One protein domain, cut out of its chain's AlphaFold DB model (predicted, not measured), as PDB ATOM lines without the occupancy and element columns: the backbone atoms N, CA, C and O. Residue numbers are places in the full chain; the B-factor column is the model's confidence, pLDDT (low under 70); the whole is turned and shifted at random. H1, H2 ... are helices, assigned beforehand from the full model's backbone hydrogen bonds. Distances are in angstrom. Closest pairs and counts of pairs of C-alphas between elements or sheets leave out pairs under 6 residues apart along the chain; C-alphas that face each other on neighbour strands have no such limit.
ATOM      1  N   PHE A   4     213.794 205.963 172.537       84.25
ATOM      2  CA  PHE A   4     215.008 206.174 171.744       84.25
ATOM      3  C   PHE A   4     214.730 206.976 170.476       84.25
ATOM      4  O   PHE A   4     215.490 207.886 170.169       84.25
ATOM      5  N   TYR A   5     213.631 206.713 169.765       87.06
ATOM      6  CA  TYR A   5     213.303 207.495 168.575       87.06
ATOM      7  C   TYR A   5     213.160 209.003 168.859       87.06
ATOM      8  O   TYR A   5     213.419 209.804 167.965       87.06
ATOM      9  N   ARG A   6     212.816 209.392 170.098       80.94
ATOM     10  CA  ARG A   6     212.729 210.794 170.535       80.94
ATOM     11  C   ARG A   6     214.065 211.346 171.013       80.94
ATOM     12  O   ARG A   6     214.405 212.477 170.690       80.94
ATOM     13  N   THR A   7     214.795 210.582 171.826       83.44
ATOM     14  CA  THR A   7     215.991 211.085 172.523       83.44
ATOM     15  C   THR A   7     217.286 210.850 171.763       83.44
ATOM     16  O   THR A   7     218.257 211.560 171.998       83.44
ATOM     17  N   LYS A   8     217.319 209.823 170.905       83.81
ATOM     18  CA  LYS A   8     218.522 209.282 170.255       83.81
ATOM     19  C   LYS A   8     219.679 209.057 171.248       83.81
ATOM     20  O   LYS A   8     220.846 209.168 170.888       83.81
ATOM     21  N   ASP A   9     219.341 208.732 172.502       84.62
ATOM     22  CA  ASP A   9     220.292 208.537 173.604       84.62
ATOM     23  C   ASP A   9     221.222 207.350 173.319       84.62
ATOM     24  O   ASP A   9     220.777 206.197 173.304       84.62
ATOM     25  N   ALA A  10     222.516 207.626 173.146       79.94
ATOM     26  CA  ALA A  10     223.544 206.608 172.943       79.94
ATOM     27  C   ALA A  10     223.625 205.624 174.124       79.94
ATOM     28  O   ALA A  10     223.744 204.420 173.909       79.94
ATOM     29  N   GLY A  11     223.411 206.090 175.360       83.12
ATOM     30  CA  GLY A  11     223.394 205.217 176.533       83.12
ATOM     31  C   GLY A  11     222.252 204.194 176.502       83.12
ATOM     32  O   GLY A  11     222.329 203.148 177.149       83.12
ATOM     33  N   CYS A  12     221.182 204.449 175.739       85.38
ATOM     34  CA  CYS A  12     220.134 203.459 175.502       85.38
ATOM     35  C   CYS A  12     220.634 202.292 174.642       85.38
ATOM     36  O   CYS A  12     220.204 201.165 174.884       85.38
ATOM     37  N   LEU A  13     221.512 202.547 173.666       85.56
ATOM     38  CA  LEU A  13     222.097 201.511 172.812       85.56
ATOM     39  C   LEU A  13     223.057 200.638 173.618       85.56
ATOM     40  O   LEU A  13     222.928 199.418 173.578       85.56
ATOM     41  N   ASP A  14     223.912 201.240 174.445       84.62
ATOM     42  CA  ASP A  14     224.846 200.495 175.300       84.62
ATOM     43  C   ASP A  14     224.108 199.548 176.253       84.62
ATOM     44  O   ASP A  14     224.433 198.364 176.366       84.62
ATOM     45  N   ARG A  15     223.044 200.044 176.904       86.44
ATOM     46  CA  ARG A  15     222.185 199.222 177.770       86.44
ATOM     47  C   ARG A  15     221.499 198.097 176.997       86.44
ATOM     48  O   ARG A  15     221.320 197.010 177.544       86.44
ATOM     49  N   LEU A  16     221.103 198.355 175.750       87.06
ATOM     50  CA  LEU A  16     220.455 197.365 174.900       87.06
ATOM     51  C   LEU A  16     221.422 196.243 174.520       87.06
ATOM     52  O   LEU A  16     221.097 195.073 174.716       87.06
ATOM     53  N   VAL A  17     222.626 196.588 174.067       85.81
ATOM     54  CA  VAL A  17     223.681 195.619 173.739       85.81
ATOM     55  C   VAL A  17     224.055 194.798 174.970       85.81
ATOM     56  O   VAL A  17     224.040 193.573 174.913       85.81
ATOM     57  N   ALA A  18     224.261 195.445 176.122       85.50
ATOM     58  CA  ALA A  18     224.564 194.748 177.372       85.50
ATOM     59  C   ALA A  18     223.442 193.793 177.832       85.50
ATOM     60  O   ALA A  18     223.699 192.827 178.553       85.50
ATOM     61  N   SER A  19     222.187 194.050 177.445       85.25
ATOM     62  CA  SER A  19     221.057 193.165 177.760       85.25
ATOM     63  C   SER A  19     221.038 191.887 176.916       85.25
ATOM     64  O   SER A  19     220.553 190.854 177.387       85.25
ATOM     65  N   LEU A  20     221.613 191.919 175.705       84.00
ATOM     66  CA  LEU A  20     221.687 190.746 174.833       84.00
ATOM     67  C   LEU A  20     222.496 189.635 175.494       84.00
ATOM     68  O   LEU A  20     222.044 188.494 175.510       84.00
ATOM     69  N   ASP A  21     223.603 189.981 176.146       81.44
ATOM     70  CA  ASP A  21     224.476 189.030 176.849       81.44
ATOM     71  C   ASP A  21     223.818 188.373 178.064       81.44
ATOM     72  O   ASP A  21     224.211 187.286 178.480       81.44
ATOM     73  N   ARG A  22     222.787 189.012 178.623       80.19
ATOM     74  CA  ARG A  22     222.046 188.512 179.790       80.19
ATOM     75  C   ARG A  22     220.841 187.656 179.412       80.19
ATOM     76  O   ARG A  22     220.224 187.055 180.287       80.19
ATOM     77  N   THR A  23     220.475 187.621 178.133       71.62
ATOM     78  CA  THR A  23     219.317 186.850 177.674       71.62
ATOM     79  C   THR A  23     219.675 185.351 177.668       71.62
ATOM     80  O   THR A  23     220.786 185.005 177.276       71.62
ATOM     81  N   PRO A  24     218.795 184.423 178.087       71.62
ATOM     82  CA  PRO A  24     219.048 182.977 178.006       71.62
ATOM     83  C   PRO A  24     219.181 182.464 176.560       71.62
ATOM     84  O   PRO A  24     218.466 182.952 175.684       71.62
ATOM     85  N   PRO A  25     220.088 181.513 176.244       63.41
ATOM     86  CA  PRO A  25     220.212 180.927 174.900       63.41
ATOM     87  C   PRO A  25     218.876 180.383 174.373       63.41
ATOM     88  O   PRO A  25     218.097 179.827 175.140       63.41
ATOM     89  N   GLY A  26     218.605 180.555 173.076       60.03
ATOM     90  CA  GLY A  26     217.375 180.071 172.429       60.03
ATOM     91  C   GLY A  26     216.148 180.981 172.561       60.03
ATOM     92  O   GLY A  26     215.133 180.703 171.934       60.03
ATOM     93  N   ILE A  27     216.231 182.078 173.323       64.56
ATOM     94  CA  ILE A  27     215.186 183.109 173.355       64.56
ATOM     95  C   ILE A  27     215.513 184.172 172.304       64.56
ATOM     96  O   ILE A  27     216.460 184.949 172.471       64.56
ATOM     97  N   GLU A  28     214.735 184.191 171.224       69.62
ATOM     98  CA  GLU A  28     214.765 185.258 170.226       69.62
ATOM     99  C   GLU A  28     214.025 186.487 170.767       69.62
ATOM    100  O   GLU A  28     212.925 186.377 171.306       69.62
ATOM    101  N   ASN A  29     214.641 187.667 170.659       82.12
ATOM    102  CA  ASN A  29     214.034 188.913 171.112       82.12
ATOM    103  C   ASN A  29     213.645 189.763 169.899       82.12
ATOM    104  O   ASN A  29     214.431 190.593 169.433       82.12
ATOM    105  N   GLY A  30     212.432 189.522 169.392       89.06
ATOM    106  CA  GLY A  30     211.896 190.171 168.194       89.06
ATOM    107  C   GLY A  30     211.989 191.695 168.266       89.06
ATOM    108  O   GLY A  30     212.486 192.322 167.337       89.06
ATOM    109  N   ALA A  31     211.655 192.298 169.409       92.12
ATOM    110  CA  ALA A  31     211.738 193.748 169.581       92.12
ATOM    111  C   ALA A  31     213.162 194.297 169.424       92.12
ATOM    112  O   ALA A  31     213.357 195.346 168.811       92.12
ATOM    113  N   ILE A  32     214.179 193.597 169.929       92.56
ATOM    114  CA  ILE A  32     215.567 194.048 169.776       92.56
ATOM    115  C   ILE A  32     216.040 193.885 168.328       92.56
ATOM    116  O   ILE A  32     216.670 194.793 167.783       92.56
ATOM    117  N   ILE A  33     215.697 192.765 167.685       93.81
ATOM    118  CA  ILE A  33     216.026 192.518 166.274       93.81
ATOM    119  C   ILE A  33     215.384 193.582 165.383       93.81
ATOM    120  O   ILE A  33     216.073 194.184 164.563       93.81
ATOM    121  N   GLY A  34     214.093 193.854 165.567       95.56
ATOM    122  CA  GLY A  34     213.361 194.856 164.797       95.56
ATOM    123  C   GLY A  34     213.906 196.268 164.999       95.56
ATOM    124  O   GLY A  34     214.065 197.017 164.035       95.56
ATOM    125  N   PHE A  35     214.289 196.603 166.234       96.56
ATOM    126  CA  PHE A  35     214.938 197.874 166.550       96.56
ATOM    127  C   PHE A  35     216.256 198.049 165.799       96.56
ATOM    128  O   PHE A  35     216.451 199.070 165.141       96.56
ATOM    129  N   PHE A  36     217.156 197.062 165.860       96.12
ATOM    130  CA  PHE A  36     218.425 197.156 165.144       96.12
ATOM    131  C   PHE A  36     218.237 197.091 163.632       96.12
ATOM    132  O   PHE A  36     218.927 197.818 162.929       96.12
ATOM    133  N   ALA A  37     217.286 196.307 163.121       96.81
ATOM    134  CA  ALA A  37     217.008 196.239 161.689       96.81
ATOM    135  C   ALA A  37     216.596 197.616 161.144       96.81
ATOM    136  O   ALA A  37     217.199 198.111 160.193       96.81
ATOM    137  N   ALA A  38     215.647 198.284 161.803       96.81
ATOM    138  CA  ALA A  38     215.213 199.619 161.405       96.81
ATOM    139  C   ALA A  38     216.293 200.692 161.636       96.81
ATOM    140  O   ALA A  38     216.458 201.598 160.819       96.81
ATOM    141  N   LEU A  39     217.066 200.598 162.728       95.88
ATOM    142  CA  LEU A  39     218.188 201.507 162.992       95.88
ATOM    143  C   LEU A  39     219.282 201.372 161.929       95.88
ATOM    144  O   LEU A  39     219.828 202.373 161.473       95.88
ATOM    145  N   PHE A  40     219.614 200.142 161.549       96.56
ATOM    146  CA  PHE A  40     220.638 199.859 160.558       96.56
ATOM    147  C   PHE A  40     220.227 200.339 159.179       96.56
ATOM    148  O   PHE A  40     221.063 200.925 158.498       96.56
ATOM    149  N   ASP A  41     218.970 200.152 158.789       95.94
ATOM    150  CA  ASP A  41     218.454 200.677 157.527       95.94
ATOM    151  C   ASP A  41     218.478 202.218 157.503       95.94
ATOM    152  O   ASP A  41     219.067 202.833 156.613       95.94
ATOM    153  N   SER A  42     217.943 202.854 158.551       94.12
ATOM    154  CA  SER A  42     217.761 204.313 158.599       94.12
ATOM    155  C   SER A  42     219.002 205.127 158.995       94.12
ATOM    156  O   SER A  42     219.037 206.335 158.755       94.12
ATOM    157  N   SER A  43     220.030 204.517 159.603       93.19
ATOM    158  CA  SER A  43     221.216 205.229 160.106       93.19
ATOM    159  C   SER A  43     222.535 204.508 159.785       93.19
ATOM    160  O   SER A  43     223.114 203.827 160.641       93.19
ATOM    161  N   PRO A  44     223.090 204.698 158.569       94.06
ATOM    162  CA  PRO A  44     224.327 204.038 158.144       94.06
ATOM    163  C   PRO A  44     225.547 204.343 159.025       94.06
ATOM    164  O   PRO A  44     226.418 203.493 159.186       94.06
ATOM    165  N   GLN A  45     225.633 205.546 159.601       91.94
ATOM    166  CA  GLN A  45     226.748 205.918 160.480       91.94
ATOM    167  C   GLN A  45     226.680 205.181 161.824       91.94
ATOM    168  O   GLN A  45     227.689 204.641 162.286       91.94
ATOM    169  N   MET A  46     225.492 205.130 162.436       90.44
ATOM    170  CA  MET A  46     225.284 204.406 163.691       90.44
ATOM    171  C   MET A  46     225.489 202.906 163.485       90.44
ATOM    172  O   MET A  46     226.135 202.259 164.302       90.44
ATOM    173  N   ARG A  47     225.008 202.376 162.354       94.81
ATOM    174  CA  ARG A  47     225.250 200.993 161.937       94.81
ATOM    175  C   ARG A  47     226.735 200.655 161.959       94.81
ATOM    176  O   ARG A  47     227.115 199.774 162.715       94.81
ATOM    177  N   ARG A  48     227.572 201.381 161.208       94.12
ATOM    178  CA  ARG A  48     229.027 201.130 161.176       94.12
ATOM    179  C   ARG A  48     229.638 201.156 162.574       94.12
ATOM    180  O   ARG A  48     230.295 200.205 162.964       94.12
ATOM    181  N   THR A  49     229.317 202.190 163.354       91.81
ATOM    182  CA  THR A  49     229.819 202.343 164.731       91.81
ATOM    183  C   THR A  49     229.484 201.128 165.604       91.81
ATOM    184  O   THR A  49     230.337 200.638 166.336       91.81
ATOM    185  N   LEU A  50     228.249 200.624 165.519       92.44
ATOM    186  CA  LEU A  50     227.803 199.467 166.294       92.44
ATOM    187  C   LEU A  50     228.421 198.156 165.798       92.44
ATOM    188  O   LEU A  50     228.787 197.322 166.622       92.44
ATOM    189  N   LEU A  51     228.530 197.970 164.479       94.19
ATOM    190  CA  LEU A  51     229.134 196.771 163.897       94.19
ATOM    191  C   LEU A  51     230.635 196.683 164.212       94.19
ATOM    192  O   LEU A  51     231.111 195.597 164.513       94.19
ATOM    193  N   ASP A  52     231.357 197.805 164.215       91.81
ATOM    194  CA  ASP A  52     232.799 197.829 164.505       91.81
ATOM    195  C   ASP A  52     233.105 197.586 165.998       91.81
ATOM    196  O   ASP A  52     234.167 197.074 166.347       91.81
ATOM    197  N   ALA A  53     232.176 197.942 166.890       89.19
ATOM    198  CA  ALA A  53     232.345 197.848 168.344       89.19
ATOM    199  C   ALA A  53     231.825 196.533 168.961       89.19
ATOM    200  O   ALA A  53     231.861 196.356 170.182       89.19
ATOM    201  N   VAL A  54     231.284 195.611 168.158       88.88
ATOM    202  CA  VAL A  54     230.648 194.397 168.683       88.88
ATOM    203  C   VAL A  54     231.679 193.325 169.044       88.88
ATOM    204  O   VAL A  54     232.398 192.791 168.203       88.88
ATOM    205  N   HIS A  55     231.733 192.974 170.328       84.94
ATOM    206  CA  HIS A  55     232.646 191.941 170.842       84.94
ATOM    207  C   HIS A  55     231.927 190.685 171.347       84.94
ATOM    208  O   HIS A  55     232.549 189.642 171.527       84.94
ATOM    209  N   SER A  56     230.615 190.765 171.572       87.00
ATOM    210  CA  SER A  56     229.812 189.626 172.013       87.00
ATOM    211  C   SER A  56     229.330 188.799 170.823       87.00
ATOM    212  O   SER A  56     228.682 189.328 169.921       87.00
ATOM    213  N   ASN A  57     229.532 187.477 170.879       86.69
ATOM    214  CA  ASN A  57     228.975 186.535 169.899       86.69
ATOM    215  C   ASN A  57     227.444 186.612 169.828       86.69
ATOM    216  O   ASN A  57     226.847 186.409 168.772       86.69
ATOM    217  N   ARG A  58     226.791 186.924 170.950       85.50
ATOM    218  CA  ARG A  58     225.333 187.003 171.028       85.50
ATOM    219  C   ARG A  58     224.797 188.299 170.433       85.50
ATOM    220  O   ARG A  58     223.799 188.280 169.707       85.50
ATOM    221  N   ALA A  59     225.480 189.408 170.701       88.94
ATOM    222  CA  ALA A  59     225.202 190.669 170.030       88.94
ATOM    223  C   ALA A  59     225.463 190.549 168.521       88.94
ATOM    224  O   ALA A  59     224.611 190.947 167.732       88.94
ATOM    225  N   ALA A  60     226.561 189.899 168.122       91.50
ATOM    226  CA  ALA A  60     226.880 189.639 166.722       91.50
ATOM    227  C   ALA A  60     225.789 188.800 166.030       91.50
ATOM    228  O   ALA A  60     225.297 189.195 164.978       91.50
ATOM    229  N   ALA A  61     225.319 187.707 166.640       89.75
ATOM    230  CA  ALA A  61     224.210 186.923 166.085       89.75
ATOM    231  C   ALA A  61     222.932 187.767 165.899       89.75
ATOM    232  O   ALA A  61     222.286 187.705 164.854       89.75
ATOM    233  N   THR A  62     222.602 188.612 166.879       90.88
ATOM    234  CA  THR A  62     221.445 189.521 166.801       90.88
ATOM    235  C   THR A  62     221.611 190.545 165.674       90.88
ATOM    236  O   THR A  62     220.679 190.772 164.904       90.88
ATOM    237  N   TYR A  63     222.796 191.146 165.544       93.31
ATOM    238  CA  TYR A  63     223.105 192.117 164.492       93.31
ATOM    239  C   TYR A  63     223.078 191.490 163.108       93.31
ATOM    240  O   TYR A  63     222.552 192.094 162.180       93.31
ATOM    241  N   PHE A  64     223.578 190.266 162.972       93.25
ATOM    242  CA  PHE A  64     223.499 189.514 161.729       93.25
ATOM    243  C   PHE A  64     222.039 189.306 161.283       93.25
ATOM    244  O   PHE A  64     221.693 189.601 160.133       93.25
ATOM    245  N   ILE A  65     221.156 188.880 162.196       91.94
ATOM    246  CA  ILE A  65     219.722 188.727 161.898       91.94
ATOM    247  C   ILE A  65     219.105 190.088 161.542       91.94
ATOM    248  O   ILE A  65     218.395 190.198 160.544       91.94
ATOM    249  N   ALA A  66     219.419 191.137 162.304       94.56
ATOM    250  CA  ALA A  66     218.924 192.490 162.066       94.56
ATOM    251  C   ALA A  66     219.351 193.054 160.697       94.56
ATOM    252  O   ALA A  66     218.513 193.590 159.976       94.56
ATOM    253  N   LEU A  67     220.617 192.886 160.295       95.38
ATOM    254  CA  LEU A  67     221.116 193.273 158.967       95.38
ATOM    255  C   LEU A  67     220.369 192.537 157.853       95.38
ATOM    256  O   LEU A  67     220.004 193.135 156.839       95.38
ATOM    257  N   SER A  68     220.105 191.247 158.059       93.44
ATOM    258  CA  SER A  68     219.382 190.431 157.089       93.44
ATOM    259  C   SER A  68     217.918 190.876 156.967       93.44
ATOM    260  O   SER A  68     217.421 191.059 155.858       93.44
ATOM    261  N   LYS A  69     217.246 191.154 158.093       93.88
ATOM    262  CA  LYS A  69     215.887 191.724 158.138       93.88
ATOM    263  C   LYS A  69     215.814 193.135 157.544       93.88
ATOM    264  O   LYS A  69     214.798 193.481 156.950       93.88
ATOM    265  N   ALA A  70     216.879 193.927 157.652       95.62
ATOM    266  CA  ALA A  70     216.992 195.245 157.025       95.62
ATOM    267  C   ALA A  70     217.202 195.185 155.497       95.62
ATOM    268  O   ALA A  70     217.217 196.218 154.840       95.62
ATOM    269  N   GLY A  71     217.393 193.996 154.909       94.50
ATOM    270  CA  GLY A  71     217.687 193.852 153.478       94.50
ATOM    271  C   GLY A  71     219.127 194.208 153.099       94.50
ATOM    272  O   GLY A  71     219.452 194.303 151.917       94.50
ATOM    273  N   LEU A  72     220.019 194.356 154.082       95.00
ATOM    274  CA  LEU A  72     221.433 194.684 153.887       95.00
ATOM    275  C   LEU A  72     222.258 193.409 153.645       95.00
ATOM    276  O   LEU A  72     223.220 193.128 154.359       95.00
ATOM    277  N   ALA A  73     221.875 192.619 152.639       91.12
ATOM    278  CA  ALA A  73     222.386 191.261 152.422       91.12
ATOM    279  C   ALA A  73     223.918 191.184 152.282       91.12
ATOM    280  O   ALA A  73     224.555 190.292 152.842       91.12
ATOM    281  N   ASP A  74     224.538 192.126 151.569       92.38
ATOM    282  CA  ASP A  74     225.998 192.153 151.404       92.38
ATOM    283  C   ASP A  74     226.729 192.445 152.714       92.38
ATOM    284  O   ASP A  74     227.777 191.864 152.993       92.38
ATOM    285  N   GLU A  75     226.174 193.339 153.529       94.31
ATOM    286  CA  GLU A  75     226.738 193.700 154.825       94.31
ATOM    287  C   GLU A  75     226.531 192.571 155.835       94.31
ATOM    288  O   GLU A  75     227.480 192.209 156.521       94.31
ATOM    289  N   ALA A  76     225.356 191.932 155.832       93.25
ATOM    290  CA  ALA A  76     225.078 190.733 156.616       93.25
ATOM    291  C   ALA A  76     226.060 189.597 156.291       93.25
ATOM    292  O   ALA A  76     226.605 188.991 157.208       93.25
ATOM    293  N   ARG A  77     226.349 189.340 155.004       91.69
ATOM    294  CA  ARG A  77     227.322 188.313 154.584       91.69
ATOM    295  C   ARG A  77     228.745 188.629 155.035       91.69
ATOM    296  O   ARG A  77     229.415 187.753 155.577       91.69
ATOM    297  N   ARG A  78     229.211 189.868 154.836       93.38
ATOM    298  CA  ARG A  78     230.546 190.292 155.299       93.38
ATOM    299  C   ARG A  78     230.668 190.194 156.817       93.38
ATOM    300  O   ARG A  78     231.663 189.679 157.314       93.38
ATOM    301  N   PHE A  79     229.645 190.653 157.532       93.94
ATOM    302  CA  PHE A  79     229.598 190.616 158.986       93.94
ATOM    303  C   PHE A  79     229.561 189.178 159.516       93.94
ATOM    304  O   PHE A  79     230.321 188.835 160.415       93.94
ATOM    305  N   ALA A  80     228.754 188.302 158.908       92.00
ATOM    306  CA  ALA A  80     228.719 186.889 159.270       92.00
ATOM    307  C   ALA A  80     230.094 186.231 159.120       92.00
ATOM    308  O   ALA A  80     230.518 185.516 160.023       92.00
ATOM    309  N   SER A  81     230.810 186.530 158.031       92.12
ATOM    310  CA  SER A  81     232.144 185.973 157.804       92.12
ATOM    311  C   SER A  81     233.194 186.475 158.796       92.12
ATOM    312  O   SER A  81     234.014 185.701 159.280       92.12
ATOM    313  N   ALA A  82     233.136 187.754 159.172       92.81
ATOM    314  CA  ALA A  82     234.043 188.322 160.168       92.81
ATOM    315  C   ALA A  82     233.848 187.731 161.580       92.81
ATOM    316  O   ALA A  82     234.779 187.752 162.384       92.81
ATOM    317  N   HIS A  83     232.660 187.197 161.877       91.44
ATOM    318  CA  HIS A  83     232.282 186.707 163.206       91.44
ATOM    319  C   HIS A  83     232.018 185.190 163.276       91.44
ATOM    320  O   HIS A  83     231.580 184.707 164.319       91.44
ATOM    321  N   GLY A  84     232.283 184.426 162.208       90.06
ATOM    322  CA  GLY A  84     232.086 182.970 162.192       90.06
ATOM    323  C   GLY A  84     230.615 182.533 162.273       90.06
ATOM    324  O   GLY A  84     230.298 181.520 162.899       90.06
ATOM    325  N   LEU A  85     229.695 183.332 161.717       88.38
ATOM    326  CA  LEU A  85     228.240 183.120 161.766       88.38
ATOM    327  C   LEU A  85     227.673 182.542 160.460       88.38
ATOM    328  O   LEU A  85     226.461 182.540 160.258       88.38
ATOM    329  N   GLU A  86     228.507 182.044 159.550       79.81
ATOM    330  CA  GLU A  86     228.075 181.573 158.228       79.81
ATOM    331  C   GLU A  86     227.101 180.388 158.313       79.81
ATOM    332  O   GLU A  86     226.196 180.265 157.491       79.81
ATOM    333  N   GLY A  87     227.233 179.550 159.348       71.94
ATOM    334  CA  GLY A  87     226.298 178.457 159.634       71.94
ATOM    335  C   GLY A  87     224.947 178.907 160.207       71.94
ATOM    336  O   GLY A  87     224.026 178.098 160.282       71.94
ATOM    337  N   ALA A  88     224.813 180.178 160.606       69.62
ATOM    338  CA  ALA A  88     223.575 180.759 161.130       69.62
ATOM    339  C   ALA A  88     222.676 181.361 160.031       69.62
ATOM    340  O   ALA A  88     221.581 181.838 160.330       69.62
ATOM    341  N   ILE A  89     223.110 181.341 158.763       62.44
ATOM    342  CA  ILE A  89     222.309 181.793 157.620       62.44
ATOM    343  C   ILE A  89     221.215 180.749 157.341       62.44
ATOM    344  O   ILE A  89     221.429 179.785 156.606       62.44
ATOM    345  N   SER A  90     220.027 180.925 157.916       53.66
ATOM    346  CA  SER A  90     218.861 180.088 157.618       53.66
ATOM    347  C   SER A  90     217.917 180.786 156.631       53.66
ATOM    348  O   SER A  90     217.046 181.569 156.997       53.66
ATOM    349  N   GLY A  91     218.075 180.468 155.344       64.62
ATOM    350  CA  GLY A  91     217.144 180.877 154.285       64.62
ATOM    351  C   GLY A  91     217.112 182.382 153.983       64.62
ATOM    352  O   GLY A  91     217.971 183.147 154.411       64.62
ATOM    353  N   ASN A  92     216.114 182.795 153.195       71.81
ATOM    354  CA  ASN A  92     215.854 184.202 152.889       71.81
ATOM    355  C   ASN A  92     214.885 184.765 153.940       71.81
ATOM    356  O   ASN A  92     213.707 184.396 153.912       71.81
ATOM    357  N   PRO A  93     215.330 185.624 154.871       83.25
ATOM    358  CA  PRO A  93     214.437 186.164 155.883       83.25
ATOM    359  C   PRO A  93     213.429 187.129 155.256       83.25
ATOM    360  O   PRO A  93     213.788 187.945 154.410       83.25
ATOM    361  N   THR A  94     212.179 187.095 155.729       89.81
ATOM    362  CA  THR A  94     211.189 188.141 155.423       89.81
ATOM    363  C   THR A  94     211.737 189.486 155.875       89.81
ATOM    364  O   THR A  94     212.029 189.643 157.066       89.81
ATOM    365  N   LEU A  95     211.895 190.425 154.942       93.25
ATOM    366  CA  LEU A  95     212.420 191.757 155.222       93.25
ATOM    367  C   LEU A  95     211.457 192.531 156.116       93.25
ATOM    368  O   LEU A  95     210.247 192.359 156.018       93.25
ATOM    369  N   LEU A  96     211.989 193.428 156.944       93.75
ATOM    370  CA  LEU A  96     211.216 194.180 157.931       93.75
ATOM    371  C   LEU A  96     210.039 194.948 157.310       93.75
ATOM    372  O   LEU A  96     208.946 194.949 157.864       93.75
ATOM    373  N   LYS A  97     210.245 195.552 156.135       91.12
ATOM    374  CA  LYS A  97     209.204 196.265 155.372       91.12
ATOM    375  C   LYS A  97     208.058 195.359 154.886       91.12
ATOM    376  O   LYS A  97     206.937 195.829 154.702       91.12
ATOM    377  N   ASP A  98     208.348 194.071 154.714       92.31
ATOM    378  CA  ASP A  98     207.439 193.059 154.169       92.31
ATOM    379  C   ASP A  98     206.813 192.199 155.284       92.31
ATOM    380  O   ASP A  98     206.007 191.312 155.007       92.31
ATOM    381  N   VAL A  99     207.166 192.438 156.556       93.25
ATOM    382  CA  VAL A  99     206.569 191.736 157.700       93.25
ATOM    383  C   VAL A  99     205.084 192.086 157.797       93.25
ATOM    384  O   VAL A  99     204.698 193.259 157.756       93.25
ATOM    385  N   ARG A 100     204.255 191.050 157.938       90.88
ATOM    386  CA  ARG A 100     202.812 191.143 158.168       90.88
ATOM    387  C   ARG A 100     202.419 190.167 159.280       90.88
ATOM    388  O   ARG A 100     202.435 188.959 159.039       90.88
ATOM    389  N   PRO A 101     202.083 190.655 160.488       91.94
ATOM    390  CA  PRO A 101     201.787 189.796 161.628       91.94
ATOM    391  C   PRO A 101     200.390 189.177 161.485       91.94
ATOM    392  O   PRO A 101     199.400 189.691 162.007       91.94
ATOM    393  N   VAL A 102     200.301 188.057 160.761       91.56
ATOM    394  CA  VAL A 102     199.034 187.328 160.578       91.56
ATOM    395  C   VAL A 102     198.821 186.318 161.704       91.56
ATOM    396  O   VAL A 102     197.868 186.454 162.460       91.56
ATOM    397  N   SER A 103     199.726 185.349 161.857       90.69
ATOM    398  CA  SER A 103     199.586 184.237 162.820       90.69
ATOM    399  C   SER A 103     200.858 183.997 163.642       90.69
ATOM    400  O   SER A 103     201.066 182.914 164.188       90.69
ATOM    401  N   VAL A 104     201.740 184.996 163.706       89.75
ATOM    402  CA  VAL A 104     203.023 184.928 164.409       89.75
ATOM    403  C   VAL A 104     203.123 186.130 165.353       89.75
ATOM    404  O   VAL A 104     203.489 187.217 164.915       89.75
ATOM    405  N   PRO A 105     202.836 185.971 166.659       88.25
ATOM    406  CA  PRO A 105     202.885 187.085 167.609       88.25
ATOM    407  C   PRO A 105     204.247 187.790 167.673       88.25
ATOM    408  O   PRO A 105     204.299 188.999 167.875       88.25
ATOM    409  N   LEU A 106     205.345 187.059 167.438       88.94
ATOM    410  CA  LEU A 106     206.705 187.613 167.418       88.94
ATOM    411  C   LEU A 106     206.903 188.683 166.325       88.94
ATOM    412  O   LEU A 106     207.742 189.571 166.480       88.94
ATOM    413  N   ASP A 107     206.113 188.646 165.248       93.94
ATOM    414  CA  ASP A 107     206.153 189.676 164.207       93.94
ATOM    415  C   ASP A 107     205.655 191.032 164.730       93.94
ATOM    416  O   ASP A 107     206.169 192.072 164.311       93.94
ATOM    417  N   ASN A 108     204.739 191.050 165.708       95.44
ATOM    418  CA  ASN A 108     204.356 192.293 166.382       95.44
ATOM    419  C   ASN A 108     205.542 192.889 167.141       95.44
ATOM    420  O   ASN A 108     205.793 194.089 167.035       95.44
ATOM    421  N   ASP A 109     206.304 192.063 167.864       93.75
ATOM    422  CA  ASP A 109     207.478 192.525 168.608       93.75
ATOM    423  C   ASP A 109     208.526 193.123 167.664       93.75
ATOM    424  O   ASP A 109     209.053 194.200 167.944       93.75
ATOM    425  N   LEU A 110     208.785 192.476 166.520       95.19
ATOM    426  CA  LEU A 110     209.670 193.001 165.471       95.19
ATOM    427  C   LEU A 110     209.246 194.410 165.023       95.19
ATOM    428  O   LEU A 110     210.066 195.332 165.015       95.19
ATOM    429  N   LEU A 111     207.969 194.603 164.694       97.00
ATOM    430  CA  LEU A 111     207.450 195.896 164.244       97.00
ATOM    431  C   LEU A 111     207.452 196.954 165.364       97.00
ATOM    432  O   LEU A 111     207.793 198.113 165.122       97.00
ATOM    433  N   ILE A 112     207.178 196.564 166.611       95.88
ATOM    434  CA  ILE A 112     207.292 197.450 167.780       95.88
ATOM    435  C   ILE A 112     208.736 197.922 167.956       95.88
ATOM    436  O   ILE A 112     208.987 199.107 168.179       95.88
ATOM    437  N   GLY A 113     209.697 197.005 167.837       95.69
ATOM    438  CA  GLY A 113     211.119 197.320 167.862       95.69
ATOM    439  C   GLY A 113     211.496 198.358 166.810       95.69
ATOM    440  O   GLY A 113     212.149 199.358 167.121       95.69
ATOM    441  N   ALA A 114     211.028 198.144 165.581       97.06
ATOM    442  CA  ALA A 114     211.261 199.035 164.453       97.06
ATOM    443  C   ALA A 114     210.714 200.452 164.696       97.06
ATOM    444  O   ALA A 114     211.429 201.441 164.493       97.06
ATOM    445  N   TYR A 115     209.493 200.551 165.234       96.19
ATOM    446  CA  TYR A 115     208.921 201.818 165.687       96.19
ATOM    447  C   TYR A 115     209.797 202.481 166.758       96.19
ATOM    448  O   TYR A 115     210.129 203.658 166.649       96.19
ATOM    449  N   MET A 116     210.247 201.741 167.775       94.69
ATOM    450  CA  MET A 116     211.069 202.311 168.851       94.69
ATOM    451  C   MET A 116     212.411 202.886 168.365       94.69
ATOM    452  O   MET A 116     212.965 203.773 169.024       94.69
ATOM    453  N   ALA A 117     212.943 202.399 167.240       94.88
ATOM    454  CA  ALA A 117     214.162 202.922 166.624       94.88
ATOM    455  C   ALA A 117     213.916 204.216 165.827       94.88
ATOM    456  O   ALA A 117     214.697 205.176 165.910       94.88
ATOM    457  N   THR A 118     212.827 204.242 165.059       94.31
ATOM    458  CA  THR A 118     212.592 205.231 163.994       94.31
ATOM    459  C   THR A 118     211.552 206.286 164.355       94.31
ATOM    460  O   THR A 118     211.732 207.446 163.999       94.31
ATOM    461  N   GLY A 119     210.519 205.910 165.108       93.75
ATOM    462  CA  GLY A 119     209.308 206.699 165.323       93.75
ATOM    463  C   GLY A 119     208.311 206.609 164.164       93.75
ATOM    464  O   GLY A 119     207.344 207.365 164.155       93.75
TER     465      GLY A 119
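This is residues 4 to 119 of the 278 residues of an uncharacterized protein of Mesorhizobium sp. B2-3-4 (UniProt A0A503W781). Two helices, H3 and H5, cross in the middle of a compact, rounded body; H7 packs along the side of H3, and H6 folds back along H5 as a helical hairpin. H2 meets the first end of H5 with its own last residues, the short H1 sits at the far end of H7, and residues 84 to 104 run round the outside from H6 to H7 with no named element. The printed part has 116 residues with seven named helices, H1 to H7 in order along the chain, and no named strand; the class is all helix. It is compact, with a radius of gyration of the C-alphas of 13.1 A and spans of 33 by 33 by 28 A.

H1, residues 4 to 7, touches H7, residues 105 to 118, by residues 115 to 118 of H7 alone; the closest C-alphas, of Tyr 5 and Ala 117, are 5.0 A apart. H2, residues 10 to 20, and H5, residues 57 to 69, only just touch, with 3 pairs of C-alphas within 8 A, and only at their ends; the closest C-alphas are those of Leu 20 and Ala 59, 6.0 A apart. H3, residues 30 to 42, touches H7 with 41 pairs of C-alphas within 8 A, the closest being Ala 31 and Gly 113 at 4.0 A; they run the same way at a steep tilt of 38 degrees. H3 also touches H5, the same way at a steep tilt of 62 degrees, with the C-alphas of Ala 37 and Ala 66 closest at 4.2 A. H3 and H4, residues 44 to 52, touch only at the corner, with the C-alphas of Phe 40 and Arg 47 closest at 4.9 A. H4 is close to H5 but not clearly touching, its closest C-alphas being Leu 51 and Tyr 63 at 7.6 A. H5 and H6, residues 73 to 83, form a hairpin, opposite ways at a shallow tilt of 11 degrees; the closest C-alphas, of Leu 67 and Ala 76, are 5.3 A apart. The helix packing is mostly crossed, but only just: of H3 with H5, H3 with H7 and H5 with H6, 1 pair of 3 is at a shallow tilt. H6 and H7 are apart. Every O i to N i+4 pair is within hydrogen-bond range in H2, H3, H4, H5 and H6, and 9 of 10 are in H7; H1 is too short for such a pair.

H1, residues 4 to 7, begins at C-alpha 4, (215.008, 206.174, 171.744). H2, residues 10 to 20, is 16.1 A long, H3, residues 30 to 42, 18.1 A, and H4, residues 44 to 52, 12.3 A. H5, residues 57 to 69, is 18.3 A long and begins at C-alpha 57, (228.975, 186.535, 169.899). H6, residues 73 to 83, is 15.3 A long; H7, residues 105 to 118, is 20.9 A long and ends at C-alpha 118, (212.592, 205.231, 163.994).

The two C-alphas farthest apart, of Arg 6 and Gly 87, are 36.7 A apart, and the first and last printed C-alphas, of Phe 4 and Gly 119, 8.6 A. The printed part has no cut. The link from H6 to H7 is long, with 21 residues. The mean pLDDT of the printed part is 88.3, and it is under 70 in residues 25 to 28 and 88 to 91.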